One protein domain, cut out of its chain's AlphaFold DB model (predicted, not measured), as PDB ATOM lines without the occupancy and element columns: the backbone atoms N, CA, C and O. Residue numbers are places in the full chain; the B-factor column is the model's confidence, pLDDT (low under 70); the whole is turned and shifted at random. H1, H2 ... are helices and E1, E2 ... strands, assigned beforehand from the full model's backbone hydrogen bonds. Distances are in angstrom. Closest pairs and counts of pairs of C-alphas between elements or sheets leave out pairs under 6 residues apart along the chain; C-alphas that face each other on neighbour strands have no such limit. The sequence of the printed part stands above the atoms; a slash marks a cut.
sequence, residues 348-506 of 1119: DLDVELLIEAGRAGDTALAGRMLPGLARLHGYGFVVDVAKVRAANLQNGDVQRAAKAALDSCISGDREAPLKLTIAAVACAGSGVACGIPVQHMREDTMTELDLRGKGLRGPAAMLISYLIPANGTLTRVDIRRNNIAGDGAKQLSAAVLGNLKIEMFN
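This is residues 348 to 506 of the 1119 residues of the protein "Protein nlrc3" of Chrysochromulina tobinii (UniProt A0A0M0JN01). The helices H5 and H7 make the middle of a rounded body; the small sheet E1 E2 E3 covers one side of H5, while H8 packs along H7 and the strand pair E4 and E5 lies near the other end of the long axis. H1, H2, H3 and H6 pack round H5, and H4 lies to one side, near H3, H5 and H7. The printed part has 159 residues with eight named helices and five named strands, in the order E1 H1 H2 E2 E3 H3 H4 H5 H6 E4 H7 E5 H8, and is mostly helix. The sheet E1 E2 E3 is mixed, in that order, and E4 and E5 are parallel. The whole is compact, with a radius of gyration of the C-alphas of 14.4 A and spans of 42 by 30 by 26 A.

E1, residues 348 to 350, begins at C-alpha 348 (20.214, 105.104, 56.616). H1 is residues 352 to 356, H2 361 to 369 with 12.7 A, E2 375 to 378, E3 381 to 384 and H3 385 to 390. H4, residues 398 to 407, is 14.1 A long; H5, residues 418 to 428, is 15.2 A and begins at C-alpha 418 (36.437, 96.140, 63.538). H6 is residues 438 to 442, E4 448 to 450, H7 458 to 467 with 14.5 A, and E5 476 to 478. H8, residues 487 to 498, is 16.3 A and ends at C-alpha 498 (23.130, 77.549, 62.744).

H5 is the hub, touching H1, H2, H3, H6 and H7. It is on one face of the sheet E1 E2 E3, which gives two layers, a helix over a sheet, at a height over the sheet of 9.7 A. E1 and E2 are parallel, with N 349 and O 375 at 3.0 A; E2 and E3 form a hairpin, with N 383 and O 376 at 2.9 A. H2 and H5 touch at a shallow tilt of 28 degrees, the same way, the C-alphas of Gly 367 and Cys 427 being closest at 4.1 A. H5 and H7 touch at a steep tilt of 38 degrees, only just past shallow, with the C-alphas of Ile 422 and Leu 463 closest at 5.8 A. H7 and H8 touch at a shallow tilt of 24 degrees, the same way, with the C-alphas of Gly 458 and Gly 488 closest at 4.3 A. E4 and E5 are parallel, with N 478 and O 449 at 2.8 A. Two strand-helix-strand units, parallel neighbour strands with helices between them, are E1, H1 H2, E2 and E4, H7, E5, both with right-handed crossovers. H4 is close but not clearly touching H5, the C-alphas of Leu 406 and Thr 421 being closest at 6.9 A. Every O i to N i+4 pair is within hydrogen-bond range in H1, H2, H3, H5, H6, H7 and H8, and 5 of 6 in H4.

The C-alphas of Asp 413 and Glu 503, the two farthest apart, are 45.0 A from each other. The printed part has no cut, and no link is long. Residues 504 to 505 pair, parallel, with residues 476 to 477 of E5. The mean pLDDT of the printed part is 73.3, and 54 residues are under 70, among them residues 389 to 416.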
ATOM      1  N   ASP A 348      19.316 105.112  55.454       70.88
ATOM      2  CA  ASP A 348      20.214 105.104  56.616       70.88
ATOM      3  C   ASP A 348      19.838 103.937  57.556       70.88
ATOM      4  O   ASP A 348      18.662 103.764  57.889       70.88
ATOM      5  N   LEU A 349      20.811 103.120  57.980       75.50
ATOM      6  CA  LEU A 349      20.585 101.938  58.832       75.50
ATOM      7  C   LEU A 349      21.539 101.909  60.033       75.50
ATOM      8  O   LEU A 349      22.756 101.859  59.854       75.50
ATOM      9  N   ASP A 350      20.993 101.864  61.248       74.50
ATOM     10  CA  ASP A 350      21.758 101.572  62.464       74.50
ATOM     11  C   ASP A 350      21.951 100.054  62.621       74.50
ATOM     12  O   ASP A 350      20.983  99.286  62.680       74.50
ATOM     13  N   VAL A 351      23.211  99.616  62.648       74.75
ATOM     14  CA  VAL A 351      23.597  98.205  62.798       74.75
ATOM     15  C   VAL A 351      24.181  97.873  64.169       74.75
ATOM     16  O   VAL A 351      24.398  96.692  64.437       74.75
ATOM     17  N   GLU A 352      24.385  98.848  65.058       76.81
ATOM     18  CA  GLU A 352      24.944  98.624  66.401       76.81
ATOM     19  C   GLU A 352      24.094  97.608  67.173       76.81
ATOM     20  O   GLU A 352      24.587  96.558  67.585       76.81
ATOM     21  N   LEU A 353      22.775  97.822  67.200       67.44
ATOM     22  CA  LEU A 353      21.806  96.919  67.830       67.44
ATOM     23  C   LEU A 353      21.781  95.500  67.225       67.44
ATOM     24  O   LEU A 353      21.424  94.550  67.921       67.44
ATOM     25  N   LEU A 354      22.142  95.325  65.946       67.06
ATOM     26  CA  LEU A 354      22.228  94.001  65.308       67.06
ATOM     27  C   LEU A 354      23.550  93.296  65.632       67.06
ATOM     28  O   LEU A 354      23.568  92.081  65.840       67.06
ATOM     29  N   ILE A 355      24.651  94.048  65.683       69.81
ATOM     30  CA  ILE A 355      25.989  93.542  66.002       69.81
ATOM     31  C   ILE A 355      26.063  93.143  67.482       69.81
ATOM     32  O   ILE A 355      26.537  92.047  67.793       69.81
ATOM     33  N   GLU A 356      25.553  93.978  68.390       68.19
ATOM     34  CA  GLU A 356      25.528  93.691  69.831       68.19
ATOM     35  C   GLU A 356      24.593  92.531  70.190       68.19
ATOM     36  O   GLU A 356      24.929  91.716  71.049       68.19
ATOM     37  N   ALA A 357      23.476  92.371  69.473       61.44
ATOM     38  CA  ALA A 357      22.589  91.217  69.624       61.44
ATOM     39  C   ALA A 357      23.176  89.894  69.077       61.44
ATOM     40  O   ALA A 357      22.483  88.876  69.078       61.44
ATOM     41  N   GLY A 358      24.409  89.887  68.549       62.00
ATOM     42  CA  GLY A 358      25.018  88.710  67.912       62.00
ATOM     43  C   GLY A 358      24.349  88.307  66.590       62.00
ATOM     44  O   GLY A 358      24.603  87.229  66.058       62.00
ATOM     45  N   ARG A 359      23.497  89.176  66.038       63.50
ATOM     46  CA  ARG A 359      22.684  88.967  64.830       63.50
ATOM     47  C   ARG A 359      23.339  89.575  63.590       63.50
ATOM     48  O   ARG A 359      22.666  89.921  62.626       63.50
ATOM     49  N   ALA A 360      24.663  89.694  63.587       65.88
ATOM     50  CA  ALA A 360      25.388  90.472  62.590       65.88
ATOM     51  C   ALA A 360      25.251  89.947  61.144       65.88
ATOM     52  O   ALA A 360      25.323  90.739  60.209       65.88
ATOM     53  N   GLY A 361      24.939  88.661  60.932       66.44
ATOM     54  CA  GLY A 361      24.586  88.145  59.600       66.44
ATOM     55  C   GLY A 361      23.303  88.751  59.001       66.44
ATOM     56  O   GLY A 361      23.144  88.791  57.780       66.44
ATOM     57  N   ASP A 362      22.423  89.327  59.829       69.56
ATOM     58  CA  ASP A 362      21.275  90.100  59.345       69.56
ATOM     59  C   ASP A 362      21.707  91.423  58.676       69.56
ATOM     60  O   ASP A 362      20.941  91.973  57.888       69.56
ATOM     61  N   THR A 363      22.937  91.916  58.904       71.31
ATOM     62  CA  THR A 363      23.481  93.092  58.190       71.31
ATOM     63  C   THR A 363      23.795  92.770  56.723       71.31
ATOM     64  O   THR A 363      23.439  93.545  55.836       71.31
ATOM     65  N   ALA A 364      24.344  91.583  56.439       71.81
ATOM     66  CA  ALA A 364      24.530  91.088  55.072       71.81
ATOM     67  C   ALA A 364      23.180  90.876  54.365       71.81
ATOM     68  O   ALA A 364      22.995  91.265  53.208       71.81
ATOM     69  N   LEU A 365      22.197  90.322  55.086       68.12
ATOM     70  CA  LEU A 365      20.827  90.185  54.594       68.12
ATOM     71  C   LEU A 365      20.179  91.550  54.302       68.12
ATOM     72  O   LEU A 365      19.512  91.688  53.276       68.12
ATOM     73  N   ALA A 366      20.377  92.549  55.167       68.06
ATOM     74  CA  ALA A 366      19.892  93.911  54.957       68.06
ATOM     75  C   ALA A 366      20.505  94.532  53.691       68.06
ATOM     76  O   ALA A 366      19.767  95.082  52.878       68.06
ATOM     77  N   GLY A 367      21.807  94.343  53.459       67.38
ATOM     78  CA  GLY A 367      22.491  94.780  52.238       67.38
ATOM     79  C   GLY A 367      21.923  94.179  50.948       67.38
ATOM     80  O   GLY A 367      21.730  94.902  49.973       67.38
ATOM     81  N   ARG A 368      21.555  92.885  50.950       68.25
ATOM     82  CA  ARG A 368      20.809  92.265  49.831       68.25
ATOM     83  C   ARG A 368      19.420  92.885  49.641       68.25
ATOM     84  O   ARG A 368      18.918  92.950  48.524       68.25
ATOM     85  N   MET A 369      18.758  93.255  50.734       61.00
ATOM     86  CA  MET A 369      17.365  93.708  50.728       61.00
ATOM     87  C   MET A 369      17.168  95.193  50.428       61.00
ATOM     88  O   MET A 369      16.079  95.569  49.999       61.00
ATOM     89  N   LEU A 370      18.177  96.022  50.689       67.94
ATOM     90  CA  LEU A 370      18.105  97.481  50.637       67.94
ATOM     91  C   LEU A 370      19.104  98.003  49.588       67.94
ATOM     92  O   LEU A 370      20.157  98.542  49.937       67.94
ATOM     93  N   PRO A 371      18.815  97.847  48.279       61.53
ATOM     94  CA  PRO A 371      19.737  98.261  47.223       61.53
ATOM     95  C   PRO A 371      20.023  99.772  47.247       61.53
ATOM     96  O   PRO A 371      21.128 100.166  46.884       61.53
ATOM     97  N   GLY A 372      19.079 100.591  47.727       62.75
ATOM     98  CA  GLY A 372      19.207 102.046  47.889       62.75
ATOM     99  C   GLY A 372      19.846 102.528  49.200       62.75
ATOM    100  O   GLY A 372      19.863 103.732  49.437       62.75
ATOM    101  N   LEU A 373      20.363 101.630  50.050       71.62
ATOM    102  CA  LEU A 373      21.030 102.022  51.294       71.62
ATOM    103  C   LEU A 373      22.255 102.910  50.998       71.62
ATOM    104  O   LEU A 373      23.105 102.546  50.187       71.62
ATOM    105  N   ALA A 374      22.341 104.057  51.671       69.88
ATOM    106  CA  ALA A 374      23.371 105.079  51.501       69.88
ATOM    107  C   ALA A 374      24.326 105.175  52.703       69.88
ATOM    108  O   ALA A 374      25.520 105.412  52.510       69.88
ATOM    109  N   ARG A 375      23.835 104.974  53.936       75.50
ATOM    110  CA  ARG A 375      24.641 105.075  55.164       75.50
ATOM    111  C   ARG A 375      24.412 103.920  56.127       75.50
ATOM    112  O   ARG A 375      23.289 103.458  56.325       75.50
ATOM    113  N   LEU A 376      25.493 103.516  56.785       77.00
ATOM    114  CA  LEU A 376      25.476 102.625  57.942       77.00
ATOM    115  C   LEU A 376      25.948 103.387  59.180       77.00
ATOM    116  O   LEU A 376      26.966 104.079  59.134       77.00
ATOM    117  N   HIS A 377      25.213 103.245  60.278       77.25
ATOM    118  CA  HIS A 377      25.485 103.883  61.562       77.25
ATOM    119  C   HIS A 377      25.810 102.830  62.626       77.25
ATOM    120  O   HIS A 377      25.257 101.730  62.607       77.25
ATOM    121  N   GLY A 378      26.695 103.179  63.558       73.56
ATOM    122  CA  GLY A 378      26.928 102.398  64.773       73.56
ATOM    123  C   GLY A 378      28.219 102.784  65.489       73.56
ATOM    124  O   GLY A 378      29.160 103.280  64.870       73.56
ATOM    125  N   TYR A 379      28.260 102.588  66.804       71.94
ATOM    126  CA  TYR A 379      29.367 102.929  67.704       71.94
ATOM    127  C   TYR A 379      29.832 104.396  67.597       71.94
ATOM    128  O   TYR A 379      30.997 104.714  67.833       71.94
ATOM    129  N   GLY A 380      28.926 105.299  67.207       70.12
ATOM    130  CA  GLY A 380      29.217 106.717  66.957       70.12
ATOM    131  C   GLY A 380      29.835 107.045  65.588       70.12
ATOM    132  O   GLY A 380      30.135 108.211  65.342       70.12
ATOM    133  N   PHE A 381      29.997 106.069  64.690       73.44
ATOM    134  CA  PHE A 381      30.543 106.259  63.341       73.44
ATOM    135  C   PHE A 381      29.453 106.238  62.259       73.44
ATOM    136  O   PHE A 381      28.363 105.692  62.451       73.44
ATOM    137  N   VAL A 382      29.779 106.819  61.100       75.06
ATOM    138  CA  VAL A 382      28.966 106.787  59.875       75.06
ATOM    139  C   VAL A 382      29.830 106.265  58.728       75.06
ATOM    140  O   VAL A 382      30.923 106.784  58.492       75.06
ATOM    141  N   VAL A 383      29.339 105.244  58.025       75.38
ATOM    142  CA  VAL A 383      30.016 104.607  56.885       75.38
ATOM    143  C   VAL A 383      29.222 104.852  55.605       75.38
ATOM    144  O   VAL A 383      28.013 104.617  55.562       75.38
ATOM    145  N   ASP A 384      29.909 105.309  54.560       73.94
ATOM    146  CA  ASP A 384      29.343 105.561  53.232       73.94
ATOM    147  C   ASP A 384      29.240 104.252  52.426       73.94
ATOM    148  O   ASP A 384      30.243 103.644  52.042       73.94
ATOM    149  N   VAL A 385      28.008 103.815  52.158       72.88
ATOM    150  CA  VAL A 385      27.717 102.549  51.463       72.88
ATOM    151  C   VAL A 385      28.119 102.598  49.987       72.88
ATOM    152  O   VAL A 385      28.498 101.567  49.425       72.88
ATOM    153  N   ALA A 386      28.085 103.772  49.350       70.00
ATOM    154  CA  ALA A 386      28.492 103.924  47.956       70.00
ATOM    155  C   ALA A 386      30.015 103.798  47.805       70.00
ATOM    156  O   ALA A 386      30.480 103.145  46.872       70.00
ATOM    157  N   LYS A 387      30.793 104.329  48.758       68.62
ATOM    158  CA  LYS A 387      32.251 104.127  48.788       68.62
ATOM    159  C   LYS A 387      32.635 102.663  49.011       68.62
ATOM    160  O   LYS A 387      33.468 102.149  48.270       68.62
ATOM    161  N   VAL A 388      31.980 101.959  49.941       71.00
ATOM    162  CA  VAL A 388      32.234 100.517  50.167       71.00
ATOM    163  C   VAL A 388      31.874  99.671  48.931       71.00
ATOM    164  O   VAL A 388      32.524  98.660  48.673       71.00
ATOM    165  N   ARG A 389      30.892 100.100  48.124       69.81
ATOM    166  CA  ARG A 389      30.566  99.500  46.811       69.81
ATOM    167  C   ARG A 389      31.550  99.852  45.690       69.81
ATOM    168  O   ARG A 389      31.572  99.154  44.686       69.81
ATOM    169  N   ALA A 390      32.309 100.937  45.814       60.06
ATOM    170  CA  ALA A 390      33.289 101.368  44.814       60.06
ATOM    171  C   ALA A 390      34.714 100.862  45.112       60.06
ATOM    172  O   ALA A 390      35.570 100.869  44.226       60.06
ATOM    173  N   ALA A 391      34.982 100.423  46.345       58.91
ATOM    174  CA  ALA A 391      36.275  99.897  46.762       58.91
ATOM    175  C   ALA A 391      36.581  98.544  46.087       58.91
ATOM    176  O   ALA A 391      35.977  97.519  46.405       58.91
ATOM    177  N   ASN A 392      37.558  98.524  45.173       53.06
ATOM    178  CA  ASN A 392      38.048  97.284  44.571       53.06
ATOM    179  C   ASN A 392      38.995  96.557  45.542       53.06
ATOM    180  O   ASN A 392      40.126  96.985  45.756       53.06
ATOM    181  N   LEU A 393      38.539  95.449  46.130       54.69
ATOM    182  CA  LEU A 393      39.230  94.723  47.210       54.69
ATOM    183  C   LEU A 393      40.195  93.627  46.698       54.69
ATOM    184  O   LEU A 393      40.435  92.619  47.372       54.69
ATOM    185  N   GLN A 394      40.749  93.827  45.498       49.12
ATOM    186  CA  GLN A 394      41.670  92.916  44.814       49.12
ATOM    187  C   GLN A 394      43.136  93.365  44.956       49.12
ATOM    188  O   GLN A 394      43.653  94.036  44.067       49.12
ATOM    189  N   ASN A 395      43.801  92.992  46.057       39.53
ATOM    190  CA  ASN A 395      45.204  92.529  46.090       39.53
ATOM    191  C   ASN A 395      45.639  92.120  47.515       39.53
ATOM    192  O   ASN A 395      44.888  92.294  48.474       39.53
ATOM    193  N   GLY A 396      46.799  91.458  47.616       49.38
ATOM    194  CA  GLY A 396      47.217  90.650  48.770       49.38
ATOM    195  C   GLY A 396      47.472  91.384  50.097       49.38
ATOM    196  O   GLY A 396      47.633  92.598  50.143       49.38
ATOM    197  N   ASP A 397      47.562  90.575  51.160       43.81
ATOM    198  CA  ASP A 397      47.635  90.932  52.589       43.81
ATOM    199  C   ASP A 397      46.321  91.480  53.193       43.81
ATOM    200  O   ASP A 397      46.023  92.676  53.185       43.81
ATOM    201  N   VAL A 398      45.542  90.560  53.784       44.91
ATOM    202  CA  VAL A 398      44.216  90.789  54.396       44.91
ATOM    203  C   VAL A 398      44.225  91.940  55.404       44.91
ATOM    204  O   VAL A 398      43.243  92.675  55.510       44.91
ATOM    205  N   GLN A 399      45.318  92.108  56.154       41.62
ATOM    206  CA  GLN A 399      45.377  93.068  57.253       41.62
ATOM    207  C   GLN A 399      45.604  94.506  56.756       41.62
ATOM    208  O   GLN A 399      45.034  95.439  57.321       41.62
ATOM    209  N   ARG A 400      46.358  94.684  55.659       49.12
ATOM    210  CA  ARG A 400      46.497  95.977  54.968       49.12
ATOM    211  C   ARG A 400      45.311  96.276  54.057       49.12
ATOM    212  O   ARG A 400      44.786  97.382  54.121       49.12
ATOM    213  N   ALA A 401      44.860  95.310  53.257       48.41
ATOM    214  CA  ALA A 401      43.790  95.513  52.279       48.41
ATOM    215  C   ALA A 401      42.439  95.842  52.939       48.41
ATOM    216  O   ALA A 401      41.760  96.774  52.512       48.41
ATOM    217  N   ALA A 402      42.067  95.137  54.017       44.97
ATOM    218  CA  ALA A 402      40.838  95.442  54.748       44.97
ATOM    219  C   ALA A 402      40.904  96.815  55.438       44.97
ATOM    220  O   ALA A 402      39.922  97.548  55.408       44.97
ATOM    221  N   LYS A 403      42.051  97.191  56.019       49.50
ATOM    222  CA  LYS A 403      42.216  98.483  56.698       49.50
ATOM    223  C   LYS A 403      42.212  99.652  55.703       49.50
ATOM    224  O   LYS A 403      41.331 100.504  55.759       49.50
ATOM    225  N   ALA A 404      43.101  99.626  54.709       51.00
ATOM    226  CA  ALA A 404      43.272 100.716  53.745       51.00
ATOM    227  C   ALA A 404      42.033 100.980  52.867       51.00
ATOM    228  O   ALA A 404      41.750 102.131  52.536       51.00
ATOM    229  N   ALA A 405      41.266  99.945  52.501       45.84
ATOM    230  CA  ALA A 405      40.031 100.145  51.741       45.84
ATOM    231  C   ALA A 405      38.930 100.817  52.583       45.84
ATOM    232  O   ALA A 405      38.181 101.654  52.072       45.84
ATOM    233  N   LEU A 406      38.837 100.478  53.874       51.31
ATOM    234  CA  LEU A 406      37.739 100.908  54.743       51.31
ATOM    235  C   LEU A 406      38.001 102.252  55.430       51.31
ATOM    236  O   LEU A 406      37.048 103.010  55.595       51.31
ATOM    237  N   ASP A 407      39.257 102.618  55.693       54.09
ATOM    238  CA  ASP A 407      39.622 103.946  56.214       54.09
ATOM    239  C   ASP A 407      39.177 105.092  55.268       54.09
ATOM    240  O   ASP A 407      38.890 106.201  55.712       54.09
ATOM    241  N   SER A 408      39.008 104.826  53.964       52.22
ATOM    242  CA  SER A 408      38.479 105.796  52.982       52.22
ATOM    243  C   SER A 408      36.948 106.010  53.032       52.22
ATOM    244  O   SER A 408      36.418 106.994  52.488       52.22
ATOM    245  N   CYS A 409      36.225 105.083  53.671       52.12
ATOM    246  CA  CYS A 409      34.762 104.979  53.654       52.12
ATOM    247  C   CYS A 409      34.075 105.598  54.885       52.12
ATOM    248  O   CYS A 409      32.845 105.655  54.932       52.12
ATOM    249  N   ILE A 410      34.852 106.052  55.870       58.66
ATOM    250  CA  ILE A 410      34.382 106.506  57.185       58.66
ATOM    251  C   ILE A 410      34.682 108.000  57.341       58.66
ATOM    252  O   ILE A 410      35.724 108.480  56.904       58.66
ATOM    253  N   SER A 411      33.766 108.761  57.945       55.88
ATOM    254  CA  SER A 411      33.968 110.190  58.215       55.88
ATOM    255  C   SER A 411      34.327 110.447  59.685       55.88
ATOM    256  O   SER A 411      33.432 110.470  60.532       55.88
ATOM    257  N   GLY A 412      35.611 110.679  59.982       54.16
ATOM    258  CA  GLY A 412      36.094 111.152  61.290       54.16
ATOM    259  C   GLY A 412      37.567 110.820  61.571       54.16
ATOM    260  O   GLY A 412      38.086 109.838  61.052       54.16
ATOM    261  N   ASP A 413      38.224 111.599  62.436       49.41
ATOM    262  CA  ASP A 413      39.666 111.488  62.754       49.41
ATOM    263  C   ASP A 413      40.029 110.315  63.701       49.41
ATOM    264  O   ASP A 413      40.979 110.402  64.483       49.41
ATOM    265  N   ARG A 414      39.238 109.231  63.730       58.94
ATOM    266  CA  ARG A 414      39.412 108.099  64.664       58.94
ATOM    267  C   ARG A 414      39.196 106.755  63.971       58.94
ATOM    268  O   ARG A 414      38.303 106.621  63.144       58.94
ATOM    269  N   GLU A 415      39.976 105.751  64.368       63.06
ATOM    270  CA  GLU A 415      39.859 104.374  63.869       63.06
ATOM    271  C   GLU A 415      38.541 103.724  64.338       63.06
ATOM    272  O   GLU A 415      38.194 103.776  65.522       63.06
ATOM    273  N   ALA A 416      37.789 103.131  63.406       66.69
ATOM    274  CA  ALA A 416      36.462 102.577  63.678       66.69
ATOM    275  C   ALA A 416      36.505 101.120  64.194       66.69
ATOM    276  O   ALA A 416      37.410 100.360  63.838       66.69
ATOM    277  N   PRO A 417      35.509 100.666  64.984       74.69
ATOM    278  CA  PRO A 417      35.487  99.306  65.514       74.69
ATOM    279  C   PRO A 417      35.418  98.235  64.420       74.69
ATOM    280  O   PRO A 417      34.503  98.225  63.596       74.69
ATOM    281  N   LEU A 418      36.313  97.244  64.500       73.75
ATOM    282  CA  LEU A 418      36.437  96.140  63.538       73.75
ATOM    283  C   LEU A 418      35.100  95.450  63.190       73.75
ATOM    284  O   LEU A 418      34.884  95.073  62.040       73.75
ATOM    285  N   LYS A 419      34.179  95.305  64.154       75.88
ATOM    286  CA  LYS A 419      32.856  94.695  63.918       75.88
ATOM    287  C   LYS A 419      31.966  95.527  62.986       75.88
ATOM    288  O   LYS A 419      31.282  94.951  62.145       75.88
ATOM    289  N   LEU A 420      31.989  96.857  63.109       77.88
ATOM    290  CA  LEU A 420      31.250  97.767  62.226       77.88
ATOM    291  C   LEU A 420      31.829  97.723  60.812       77.88
ATOM    292  O   LEU A 420      31.094  97.582  59.839       77.88
ATOM    293  N   THR A 421      33.155  97.768  60.724       73.81
ATOM    294  CA  THR A 421      33.933  97.658  59.489       73.81
ATOM    295  C   THR A 421      33.603  96.367  58.725       73.81
ATOM    296  O   THR A 421      33.298  96.409  57.533       73.81
ATOM    297  N   ILE A 422      33.551  95.220  59.414       74.31
ATOM    298  CA  ILE A 422      33.156  93.930  58.820       74.31
ATOM    299  C   ILE A 422      31.668  93.912  58.429       74.31
ATOM    300  O   ILE A 422      31.339  93.438  57.342       74.31
ATOM    301  N   ALA A 423      30.771  94.459  59.257       76.25
ATOM    302  CA  ALA A 423      29.345  94.565  58.926       76.25
ATOM    303  C   ALA A 423      29.103  95.430  57.676       76.25
ATOM    304  O   ALA A 423      28.274  95.082  56.835       76.25
ATOM    305  N   ALA A 424      29.861  96.519  57.513       75.94
ATOM    306  CA  ALA A 424      29.811  97.362  56.326       75.94
ATOM    307  C   ALA A 424      30.247  96.606  55.066       75.94
ATOM    308  O   ALA A 424      29.531  96.655  54.069       75.94
ATOM    309  N   VAL A 425      31.340  95.834  55.107       76.31
ATOM    310  CA  VAL A 425      31.749  94.983  53.970       76.31
ATOM    311  C   VAL A 425      30.704  93.904  53.674       76.31
ATOM    312  O   VAL A 425      30.330  93.727  52.518       76.31
ATOM    313  N   ALA A 426      30.186  93.216  54.696       76.69
ATOM    314  CA  ALA A 426      29.193  92.154  54.528       76.69
ATOM    315  C   ALA A 426      27.862  92.672  53.940       76.69
ATOM    316  O   ALA A 426      27.226  91.997  53.131       76.69
ATOM    317  N   CYS A 427      27.456  93.886  54.324       75.62
ATOM    318  CA  CYS A 427      26.285  94.581  53.798       75.62
ATOM    319  C   CYS A 427      26.531  95.121  52.376       75.62
ATOM    320  O   CYS A 427      25.798  94.798  51.438       75.62
ATOM    321  N   ALA A 428      27.581  95.924  52.191       70.50
ATOM    322  CA  ALA A 428      27.745  96.806  51.039       70.50
ATOM    323  C   ALA A 428      28.771  96.347  49.993       70.50
ATOM    324  O   ALA A 428      28.655  96.769  48.847       70.50
ATOM    325  N   GLY A 429      29.733  95.483  50.326       69.94
ATOM    326  CA  GLY A 429      30.852  95.147  49.434       69.94
ATOM    327  C   GLY A 429      30.427  94.600  48.064       69.94
ATOM    328  O   GLY A 429      29.445  93.862  47.949       69.94
ATOM    329  N   SER A 430      31.164  94.958  47.013       68.25
ATOM    330  CA  SER A 430      31.013  94.402  45.659       68.25
ATOM    331  C   SER A 430      32.178  93.473  45.312       68.25
ATOM    332  O   SER A 430      33.291  93.673  45.794       68.25
ATOM    333  N   GLY A 431      31.954  92.489  44.439       71.06
ATOM    334  CA  GLY A 431      33.000  91.568  43.993       71.06
ATOM    335  C   GLY A 431      33.582  90.678  45.103       71.06
ATOM    336  O   GLY A 431      32.849  90.001  45.832       71.06
ATOM    337  N   VAL A 432      34.917  90.640  45.171       69.69
ATOM    338  CA  VAL A 432      35.719  89.719  45.993       69.69
ATOM    339  C   VAL A 432      36.556  90.516  46.992       69.69
ATOM    340  O   VAL A 432      37.335  91.368  46.580       69.69
ATOM    341  N   ALA A 433      36.444  90.204  48.284       67.44
ATOM    342  CA  ALA A 433      37.225  90.820  49.353       67.44
ATOM    343  C   ALA A 433      38.191  89.806  49.967       67.44
ATOM    344  O   ALA A 433      37.745  88.811  50.533       67.44
ATOM    345  N   CYS A 434      39.504  90.044  49.888       61.72
ATOM    346  CA  CYS A 434      40.507  89.145  50.486       61.72
ATOM    347  C   CYS A 434      40.361  87.673  50.026       61.72
ATOM    348  O   CYS A 434      40.504  86.743  50.816       61.72
ATOM    349  N   GLY A 435      39.998  87.458  48.756       64.94
ATOM    350  CA  GLY A 435      39.692  86.137  48.191       64.94
ATOM    351  C   GLY A 435      38.278  85.603  48.477       64.94
ATOM    352  O   GLY A 435      37.857  84.661  47.815       64.94
ATOM    353  N   ILE A 436      37.516  86.212  49.392       77.06
ATOM    354  CA  ILE A 436      36.130  85.833  49.710       77.06
ATOM    355  C   ILE A 436      35.175  86.459  48.677       77.06
ATOM    356  O   ILE A 436      35.169  87.684  48.533       77.06
ATOM    357  N   PRO A 437      34.319  85.687  47.983       81.44
ATOM    358  CA  PRO A 437      33.357  86.206  47.006       81.44
ATOM    359  C   PRO A 437      32.123  86.822  47.694       81.44
ATOM    360  O   PRO A 437      31.012  86.288  47.628       81.44
ATOM    361  N   VAL A 438      32.329  87.957  48.375       79.25
ATOM    362  CA  VAL A 438      31.331  88.667  49.202       79.25
ATOM    363  C   VAL A 438      30.020  88.881  48.456       79.25
ATOM    364  O   VAL A 438      28.958  88.577  48.998       79.25
ATOM    365  N   GLN A 439      30.087  89.348  47.207       80.38
ATOM    366  CA  GLN A 439      28.891  89.618  46.415       80.38
ATOM    367  C   GLN A 439      28.058  88.351  46.176       80.38
ATOM    368  O   GLN A 439      26.876  88.330  46.514       80.38
ATOM    369  N   HIS A 440      28.675  87.279  45.671       81.50
ATOM    370  CA  HIS A 440      27.983  86.023  45.371       81.50
ATOM    371  C   HIS A 440      27.426  85.330  46.624       81.50
ATOM    372  O   HIS A 440      26.345  84.737  46.584       81.50
ATOM    373  N   MET A 441      28.125  85.429  47.761       80.94
ATOM    374  CA  MET A 441      27.607  84.934  49.040       80.94
ATOM    375  C   MET A 441      26.410  85.761  49.526       80.94
ATOM    376  O   MET A 441      25.389  85.192  49.909       80.94
ATOM    377  N   ARG A 442      26.500  87.097  49.477       79.75
ATOM    378  CA  ARG A 442      25.399  87.992  49.862       79.75
ATOM    379  C   ARG A 442      24.180  87.806  48.959       79.75
ATOM    380  O   ARG A 442      23.059  87.848  49.455       79.75
ATOM    381  N   GLU A 443      24.372  87.595  47.661       75.56
ATOM    382  CA  GLU A 443      23.304  87.478  46.656       75.56
ATOM    383  C   GLU A 443      22.657  86.082  46.579       75.56
ATOM    384  O   GLU A 443      21.681  85.921  45.853       75.56
ATOM    385  N   ASP A 444      23.106  85.116  47.395       78.06
ATOM    386  CA  ASP A 444      22.570  83.742  47.455       78.06
ATOM    387  C   ASP A 444      22.751  82.949  46.145       78.06
ATOM    388  O   ASP A 444      21.863  82.214  45.715       78.06
ATOM    389  N   THR A 445      23.904  83.123  45.482       80.62
ATOM    390  CA  THR A 445      24.180  82.525  44.161       80.62
ATOM    391  C   THR A 445      25.134  81.326  44.194       80.62
ATOM    392  O   THR A 445      25.487  80.826  43.129       80.62
ATOM    393  N   MET A 446      25.606  80.884  45.367       82.12
ATOM    394  CA  MET A 446      26.648  79.846  45.488       82.12
ATOM    395  C   MET A 446      26.247  78.705  46.420       82.12
ATOM    396  O   MET A 446      25.902  78.941  47.577       82.12
ATOM    397  N   THR A 447      26.421  77.473  45.939       86.94
ATOM    398  CA  THR A 447      26.238  76.226  46.701       86.94
ATOM    399  C   THR A 447      27.507  75.747  47.405       86.94
ATOM    400  O   THR A 447      27.422  75.075  48.433       86.94
ATOM    401  N   GLU A 448      28.686  76.103  46.889       89.94
ATOM    402  CA  GLU A 448      29.985  75.691  47.428       89.94
ATOM    403  C   GLU A 448      30.918  76.893  47.597       89.94
ATOM    404  O   GLU A 448      30.890  77.827  46.796       89.94
ATOM    405  N   LEU A 449      31.747  76.867  48.640       90.31
ATOM    406  CA  LEU A 449      32.763  77.878  48.927       90.31
ATOM    407  C   LEU A 449      34.090  77.191  49.270       90.31
ATOM    408  O   LEU A 449      34.191  76.581  50.330       90.31
ATOM    409  N   ASP A 450      35.097  77.322  48.405       89.44
ATOM    410  CA  ASP A 450      36.474  76.869  48.655       89.44
ATOM    411  C   ASP A 450      37.399  78.083  48.820       89.44
ATOM    412  O   ASP A 450      37.567  78.894  47.906       89.44
ATOM    413  N   LEU A 451      37.979  78.216  50.010       86.06
ATOM    414  CA  LEU A 451      38.939  79.249  50.391       86.06
ATOM    415  C   LEU A 451      40.196  78.627  51.017       86.06
ATOM    416  O   LEU A 451      40.836  79.236  51.882       86.06
ATOM    417  N   ARG A 452      40.565  77.411  50.595       87.25
ATOM    418  CA  ARG A 452      41.752  76.727  51.113       87.25
ATOM    419  C   ARG A 452      43.041  77.497  50.843       87.25
ATOM    420  O   ARG A 452      43.257  78.005  49.740       87.25
ATOM    421  N   GLY A 453      43.919  77.551  51.844       80.38
ATOM    422  CA  GLY A 453      45.271  78.102  51.693       80.38
ATOM    423  C   GLY A 453      45.321  79.600  51.370       80.38
ATOM    424  O   GLY A 453      46.302  80.063  50.794       80.38
ATOM    425  N   LYS A 454      44.268  80.369  51.682       77.56
ATOM    426  CA  LYS A 454      44.174  81.806  51.354       77.56
ATOM    427  C   LYS A 454      44.786  82.730  52.415       77.56
ATOM    428  O   LYS A 454      44.671  83.946  52.293       77.56
ATOM    429  N   GLY A 455      45.427  82.180  53.447       71.25
ATOM    430  CA  GLY A 455      46.035  82.955  54.533       71.25
ATOM    431  C   GLY A 455      45.012  83.679  55.416       71.25
ATOM    432  O   GLY A 455      45.337  84.696  56.031       71.25
ATOM    433  N   LEU A 456      43.771  83.182  55.468       75.56
ATOM    434  CA  LEU A 456      42.697  83.786  56.251       75.56
ATOM    435  C   LEU A 456      43.044  83.769  57.746       75.56
ATOM    436  O   LEU A 456      43.612  82.807  58.263       75.56
ATOM    437  N   ARG A 457      42.661  84.846  58.436       78.50
ATOM    438  CA  ARG A 457      42.800  85.028  59.890       78.50
ATOM    439  C   ARG A 457      41.464  85.448  60.508       78.50
ATOM    440  O   ARG A 457      40.485  85.656  59.791       78.50
ATOM    441  N   GLY A 458      41.428  85.632  61.830       74.50
ATOM    442  CA  GLY A 458      40.227  85.991  62.607       74.50
ATOM    443  C   GLY A 458      39.257  87.004  61.957       74.50
ATOM    444  O   GLY A 458      38.066  86.703  61.892       74.50
ATOM    445  N   PRO A 459      39.708  88.158  61.418       74.31
ATOM    446  CA  PRO A 459      38.826  89.120  60.744       74.31
ATOM    447  C   PRO A 459      38.125  88.571  59.493       74.31
ATOM    448  O   PRO A 459      36.943  88.831  59.284       74.31
ATOM    449  N   ALA A 460      38.820  87.764  58.687       75.88
ATOM    450  CA  ALA A 460      38.241  87.126  57.507       75.88
ATOM    451  C   ALA A 460      37.227  86.037  57.899       75.88
ATOM    452  O   ALA A 460      36.157  85.950  57.300       75.88
ATOM    453  N   ALA A 461      37.506  85.272  58.960       81.75
ATOM    454  CA  ALA A 461      36.555  84.309  59.519       81.75
ATOM    455  C   ALA A 461      35.271  84.986  60.044       81.75
ATOM    456  O   ALA A 461      34.177  84.463  59.836       81.75
ATOM    457  N   MET A 462      35.382  86.176  60.650       80.12
ATOM    458  CA  MET A 462      34.223  86.993  61.044       80.12
ATOM    459  C   MET A 462      33.430  87.525  59.836       80.12
ATOM    460  O   MET A 462      32.205  87.548  59.874       80.12
ATOM    461  N   LEU A 463      34.084  87.895  58.728       80.31
ATOM    462  CA  LEU A 463      33.369  88.266  57.499       80.31
ATOM    463  C   LEU A 463      32.598  87.072  56.907       80.31
ATOM    464  O   LEU A 463      31.429  87.205  56.546       80.31
ATOM    465  N   ILE A 464      33.216  85.889  56.859       85.25
ATOM    466  CA  ILE A 464      32.565  84.656  56.385       85.25
ATOM    467  C   ILE A 464      31.381  84.286  57.293       85.25
ATOM    468  O   ILE A 464      30.310  83.947  56.786       85.25
ATOM    469  N   SER A 465      31.521  84.408  58.619       86.50
ATOM    470  CA  SER A 465      30.440  84.098  59.566       86.50
ATOM    471  C   SER A 465      29.234  85.039  59.436       86.50
ATOM    472  O   SER A 465      28.110  84.616  59.703       86.50
ATOM    473  N   TYR A 466      29.425  86.280  58.969       82.12
ATOM    474  CA  TYR A 466      28.327  87.213  58.677       82.12
ATOM    475  C   TYR A 466      27.648  86.889  57.332       82.12
ATOM    476  O   TYR A 466      26.451  87.125  57.171       82.12
ATOM    477  N   LEU A 467      28.380  86.324  56.368       82.75
ATOM    478  CA  LEU A 467      27.857  85.996  55.035       82.75
ATOM    479  C   LEU A 467      27.136  84.635  54.979       82.75
ATOM    480  O   LEU A 467      26.146  84.504  54.258       82.75
ATOM    481  N   ILE A 468      27.576  83.635  55.754       85.81
ATOM    482  CA  ILE A 468      26.965  82.289  55.790       85.81
ATOM    483  C   ILE A 468      25.449  82.303  56.097       85.81
ATOM    484  O   ILE A 468      24.722  81.584  55.415       85.81
ATOM    485  N   PRO A 469      24.924  83.090  57.060       77.50
ATOM    486  CA  PRO A 469      23.483  83.152  57.331       77.50
ATOM    487  C   PRO A 469      22.662  83.826  56.223       77.50
ATOM    488  O   PRO A 469      21.458  83.581  56.117       77.50
ATOM    489  N   ALA A 470      23.284  84.686  55.408       71.81
ATOM    490  CA  ALA A 470      22.617  85.335  54.285       71.81
ATOM    491  C   ALA A 470      22.475  84.386  53.084       71.81
ATOM    492  O   ALA A 470      21.459  84.455  52.381       71.81
ATOM    493  N   ASN A 471      23.452  83.500  52.867       75.69
ATOM    494  CA  ASN A 471      23.421  82.487  51.816       75.69
ATOM    495  C   ASN A 471      22.559  81.275  52.241       75.69
ATOM    496  O   ASN A 471      22.893  80.504  53.142       75.69
ATOM    497  N   GLY A 472      21.420  81.116  51.568       71.75
ATOM    498  CA  GLY A 472      20.476  80.024  51.741       71.75
ATOM    499  C   GLY A 472      20.653  78.873  50.746       71.75
ATOM    500  O   GLY A 472      19.853  77.939  50.803       71.75
ATOM    501  N   THR A 473      21.630  78.905  49.844       82.44
ATOM    502  CA  THR A 473      21.950  77.841  48.875       82.44
ATOM    503  C   THR A 473      23.226  77.067  49.223       82.44
ATOM    504  O   THR A 473      23.396  75.950  48.741       82.44
ATOM    505  N   LEU A 474      24.068  77.604  50.109       87.94
ATOM    506  CA  LEU A 474      25.349  77.040  50.532       87.94
ATOM    507  C   LEU A 474      25.193  75.694  51.260       87.94
ATOM    508  O   LEU A 474      24.629  75.618  52.353       87.94
ATOM    509  N   THR A 475      25.745  74.639  50.659       90.81
ATOM    510  CA  THR A 475      25.776  73.268  51.190       90.81
ATOM    511  C   THR A 475      27.174  72.826  51.615       90.81
ATOM    512  O   THR A 475      27.294  71.953  52.473       90.81
ATOM    513  N   ARG A 476      28.237  73.394  51.029       92.00
ATOM    514  CA  ARG A 476      29.630  72.995  51.294       92.00
ATOM    515  C   ARG A 476      30.521  74.211  51.522       92.00
ATOM    516  O   ARG A 476      30.463  75.171  50.754       92.00
ATOM    517  N   VAL A 477      31.353  74.154  52.556       92.69
ATOM    518  CA  VAL A 477      32.338  75.195  52.881       92.69
ATOM    519  C   VAL A 477      33.672  74.529  53.222       92.69
ATOM    520  O   VAL A 477      33.737  73.703  54.125       92.69
ATOM    521  N   ASP A 478      34.736  74.885  52.514       90.94
ATOM    522  CA  ASP A 478      36.095  74.405  52.763       90.94
ATOM    523  C   ASP A 478      37.024  75.609  52.938       90.94
ATOM    524  O   ASP A 478      37.226  76.400  52.017       90.94
ATOM    525  N   ILE A 479      37.547  75.785  54.149       89.38
ATOM    526  CA  ILE A 479      38.421  76.900  54.529       89.38
ATOM    527  C   ILE A 479      39.708  76.417  55.206       89.38
ATOM    528  O   ILE A 479      40.318  77.154  55.979       89.38
ATOM    529  N   ARG A 480      40.138  75.190  54.919       90.88
ATOM    530  CA  ARG A 480      41.342  74.595  55.517       90.88
ATOM    531  C   ARG A 480      42.632  75.302  55.088       90.88
ATOM    532  O   ARG A 480      42.635  76.115  54.161       90.88
ATOM    533  N   ARG A 481      43.759  74.986  55.726       84.75
ATOM    534  CA  ARG A 481      45.071  75.628  55.513       84.75
ATOM    535  C   ARG A 481      45.027  77.143  55.742       84.75
ATOM    536  O   ARG A 481      45.640  77.917  55.009       84.75
ATOM    537  N   ASN A 482      44.269  77.571  56.749       82.19
ATOM    538  CA  ASN A 482      44.140  78.963  57.170       82.19
ATOM    539  C   ASN A 482      44.373  79.082  58.684       82.19
ATOM    540  O   ASN A 482      44.086  78.162  59.440       82.19
ATOM    541  N   ASN A 483      44.890  80.227  59.139       81.38
ATOM    542  CA  ASN A 483      45.253  80.439  60.543       81.38
ATOM    543  C   ASN A 483      44.122  81.176  61.281       81.38
ATOM    544  O   ASN A 483      44.198  82.379  61.558       81.38
ATOM    545  N   ILE A 484      43.029  80.452  61.527       82.75
ATOM    546  CA  ILE A 484      41.802  80.969  62.135       82.75
ATOM    547  C   ILE A 484      41.737  80.528  63.603       82.75
ATOM    548  O   ILE A 484      41.794  79.349  63.924       82.75
ATOM    549  N   ALA A 485      41.609  81.497  64.511       81.12
ATOM    550  CA  ALA A 485      41.561  81.266  65.953       81.12
ATOM    551  C   ALA A 485      40.717  82.341  66.669       81.12
ATOM    552  O   ALA A 485      40.297  83.336  66.066       81.12
ATOM    553  N   GLY A 486      40.477  82.140  67.969       83.69
ATOM    554  CA  GLY A 486      39.783  83.094  68.840       83.69
ATOM    555  C   GLY A 486      38.337  83.377  68.415       83.69
ATOM    556  O   GLY A 486      37.622  82.492  67.942       83.69
ATOM    557  N   ASP A 487      37.897  84.627  68.570       79.38
ATOM    558  CA  ASP A 487      36.511  85.042  68.299       79.38
ATOM    559  C   ASP A 487      36.055  84.789  66.853       79.38
ATOM    560  O   ASP A 487      34.867  84.557  66.619       79.38
ATOM    561  N   GLY A 488      36.981  84.781  65.886       81.62
ATOM    562  CA  GLY A 488      36.683  84.432  64.494       81.62
ATOM    563  C   GLY A 488      36.253  82.972  64.340       81.62
ATOM    564  O   GLY A 488      35.220  82.705  63.729       81.62
ATOM    565  N   ALA A 489      36.983  82.041  64.965       87.94
ATOM    566  CA  ALA A 489      36.633  80.618  64.984       87.94
ATOM    567  C   ALA A 489      35.300  80.368  65.718       87.94
ATOM    568  O   ALA A 489      34.448  79.612  65.243       87.94
ATOM    569  N   LYS A 490      35.078  81.070  66.840       88.50
ATOM    570  CA  LYS A 490      33.849  80.982  67.650       88.50
ATOM    571  C   LYS A 490      32.610  81.435  66.872       88.50
ATOM    572  O   LYS A 490      31.594  80.745  66.865       88.50
ATOM    573  N   GLN A 491      32.688  82.573  66.181       85.56
ATOM    574  CA  GLN A 491      31.571  83.073  65.373       85.56
ATOM    575  C   GLN A 491      31.330  82.213  64.128       85.56
ATOM    576  O   GLN A 491      30.179  81.981  63.759       85.56
ATOM    577  N   LEU A 492      32.394  81.726  63.483       89.75
ATOM    578  CA  LEU A 492      32.278  80.927  62.269       89.75
ATOM    579  C   LEU A 492      31.674  79.543  62.533       89.75
ATOM    580  O   LEU A 492      30.726  79.159  61.849       89.75
ATOM    581  N   SER A 493      32.133  78.844  63.572       91.06
ATOM    582  CA  SER A 493      31.535  77.572  63.999       91.06
ATOM    583  C   SER A 493      30.056  77.731  64.376       91.06
ATOM    584  O   SER A 493      29.225  76.939  63.933       91.06
ATOM    585  N   ALA A 494      29.685  78.802  65.088       87.62
ATOM    586  CA  ALA A 494      28.287  79.113  65.390       87.62
ATOM    587  C   ALA A 494      27.438  79.382  64.127       87.62
ATOM    588  O   ALA A 494      26.317  78.879  64.023       87.62
ATOM    589  N   ALA A 495      27.965  80.125  63.146       86.81
ATOM    590  CA  ALA A 495      27.275  80.387  61.879       86.81
ATOM    591  C   ALA A 495      27.066  79.106  61.050       86.81
ATOM    592  O   ALA A 495      25.986  78.900  60.491       86.81
ATOM    593  N   VAL A 496      28.067  78.219  61.018       90.06
ATOM    594  CA  VAL A 496      27.993  76.911  60.347       90.06
ATOM    595  C   VAL A 496      26.970  75.994  61.026       90.06
ATOM    596  O   VAL A 496      26.089  75.442  60.361       90.06
ATOM    597  N   LEU A 497      27.018  75.877  62.358       87.25
ATOM    598  CA  LEU A 497      26.066  75.074  63.134       87.25
ATOM    599  C   LEU A 497      24.624  75.586  62.995       87.25
ATOM    600  O   LEU A 497      23.701  74.773  62.897       87.25
ATOM    601  N   GLY A 498      24.433  76.908  62.935       83.12
ATOM    602  CA  GLY A 498      23.130  77.549  62.744       83.12
ATOM    603  C   GLY A 498      22.528  77.372  61.343       83.12
ATOM    604  O   GLY A 498      21.301  77.386  61.204       83.12
ATOM    605  N   ASN A 499      23.349  77.168  60.306       83.19
ATOM    606  CA  ASN A 499      22.859  76.912  58.954       83.19
ATOM    607  C   ASN A 499      22.596  75.409  58.738       83.19
ATOM    608  O   ASN A 499      23.499  74.605  58.495       83.19
ATOM    609  N   LEU A 500      21.316  75.027  58.804       81.88
ATOM    610  CA  LEU A 500      20.859  73.639  58.645       81.88
ATOM    611  C   LEU A 500      21.083  73.051  57.240       81.88
ATOM    612  O   LEU A 500      20.937  71.844  57.079       81.88
ATOM    613  N   LYS A 501      21.415  73.872  56.233       85.25
ATOM    614  CA  LYS A 501      21.662  73.413  54.856       85.25
ATOM    615  C   LYS A 501      23.112  73.037  54.574       85.25
ATOM    616  O   LYS A 501      23.354  72.342  53.594       85.25
ATOM    617  N   ILE A 502      24.058  73.465  55.414       90.19
ATOM    618  CA  ILE A 502      25.453  73.047  55.269       90.19
ATOM    619  C   ILE A 502      25.534  71.556  55.600       90.19
ATOM    620  O   ILE A 502      25.226  71.139  56.719       90.19
ATOM    621  N   GLU A 503      25.926  70.770  54.603       92.00
ATOM    622  CA  GLU A 503      26.092  69.323  54.684       92.00
ATOM    623  C   GLU A 503      27.536  68.938  55.030       92.00
ATOM    624  O   GLU A 503      27.738  67.927  55.702       92.00
ATOM    625  N   MET A 504      28.521  69.753  54.619       93.25
ATOM    626  CA  MET A 504      29.949  69.519  54.868       93.25
ATOM    627  C   MET A 504      30.733  70.813  55.146       93.25
ATOM    628  O   MET A 504      30.531  71.823  54.464       93.25
ATOM    629  N   PHE A 505      31.652  70.764  56.119       93.75
ATOM    630  CA  PHE A 505      32.534  71.874  56.510       93.75
ATOM    631  C   PHE A 505      33.953  71.372  56.795       93.75
ATOM    632  O   PHE A 505      34.092  70.522  57.662       93.75
ATOM    633  N   ASN A 506      34.994  71.858  56.111       91.50
ATOM    634  CA  ASN A 506      36.384  71.377  56.295       91.50
ATOM    635  C   ASN A 506      36.494  69.827  56.280       91.50
ATOM    636  O   ASN A 506      37.115  69.228  57.150       91.50
TER     637      ASN A 506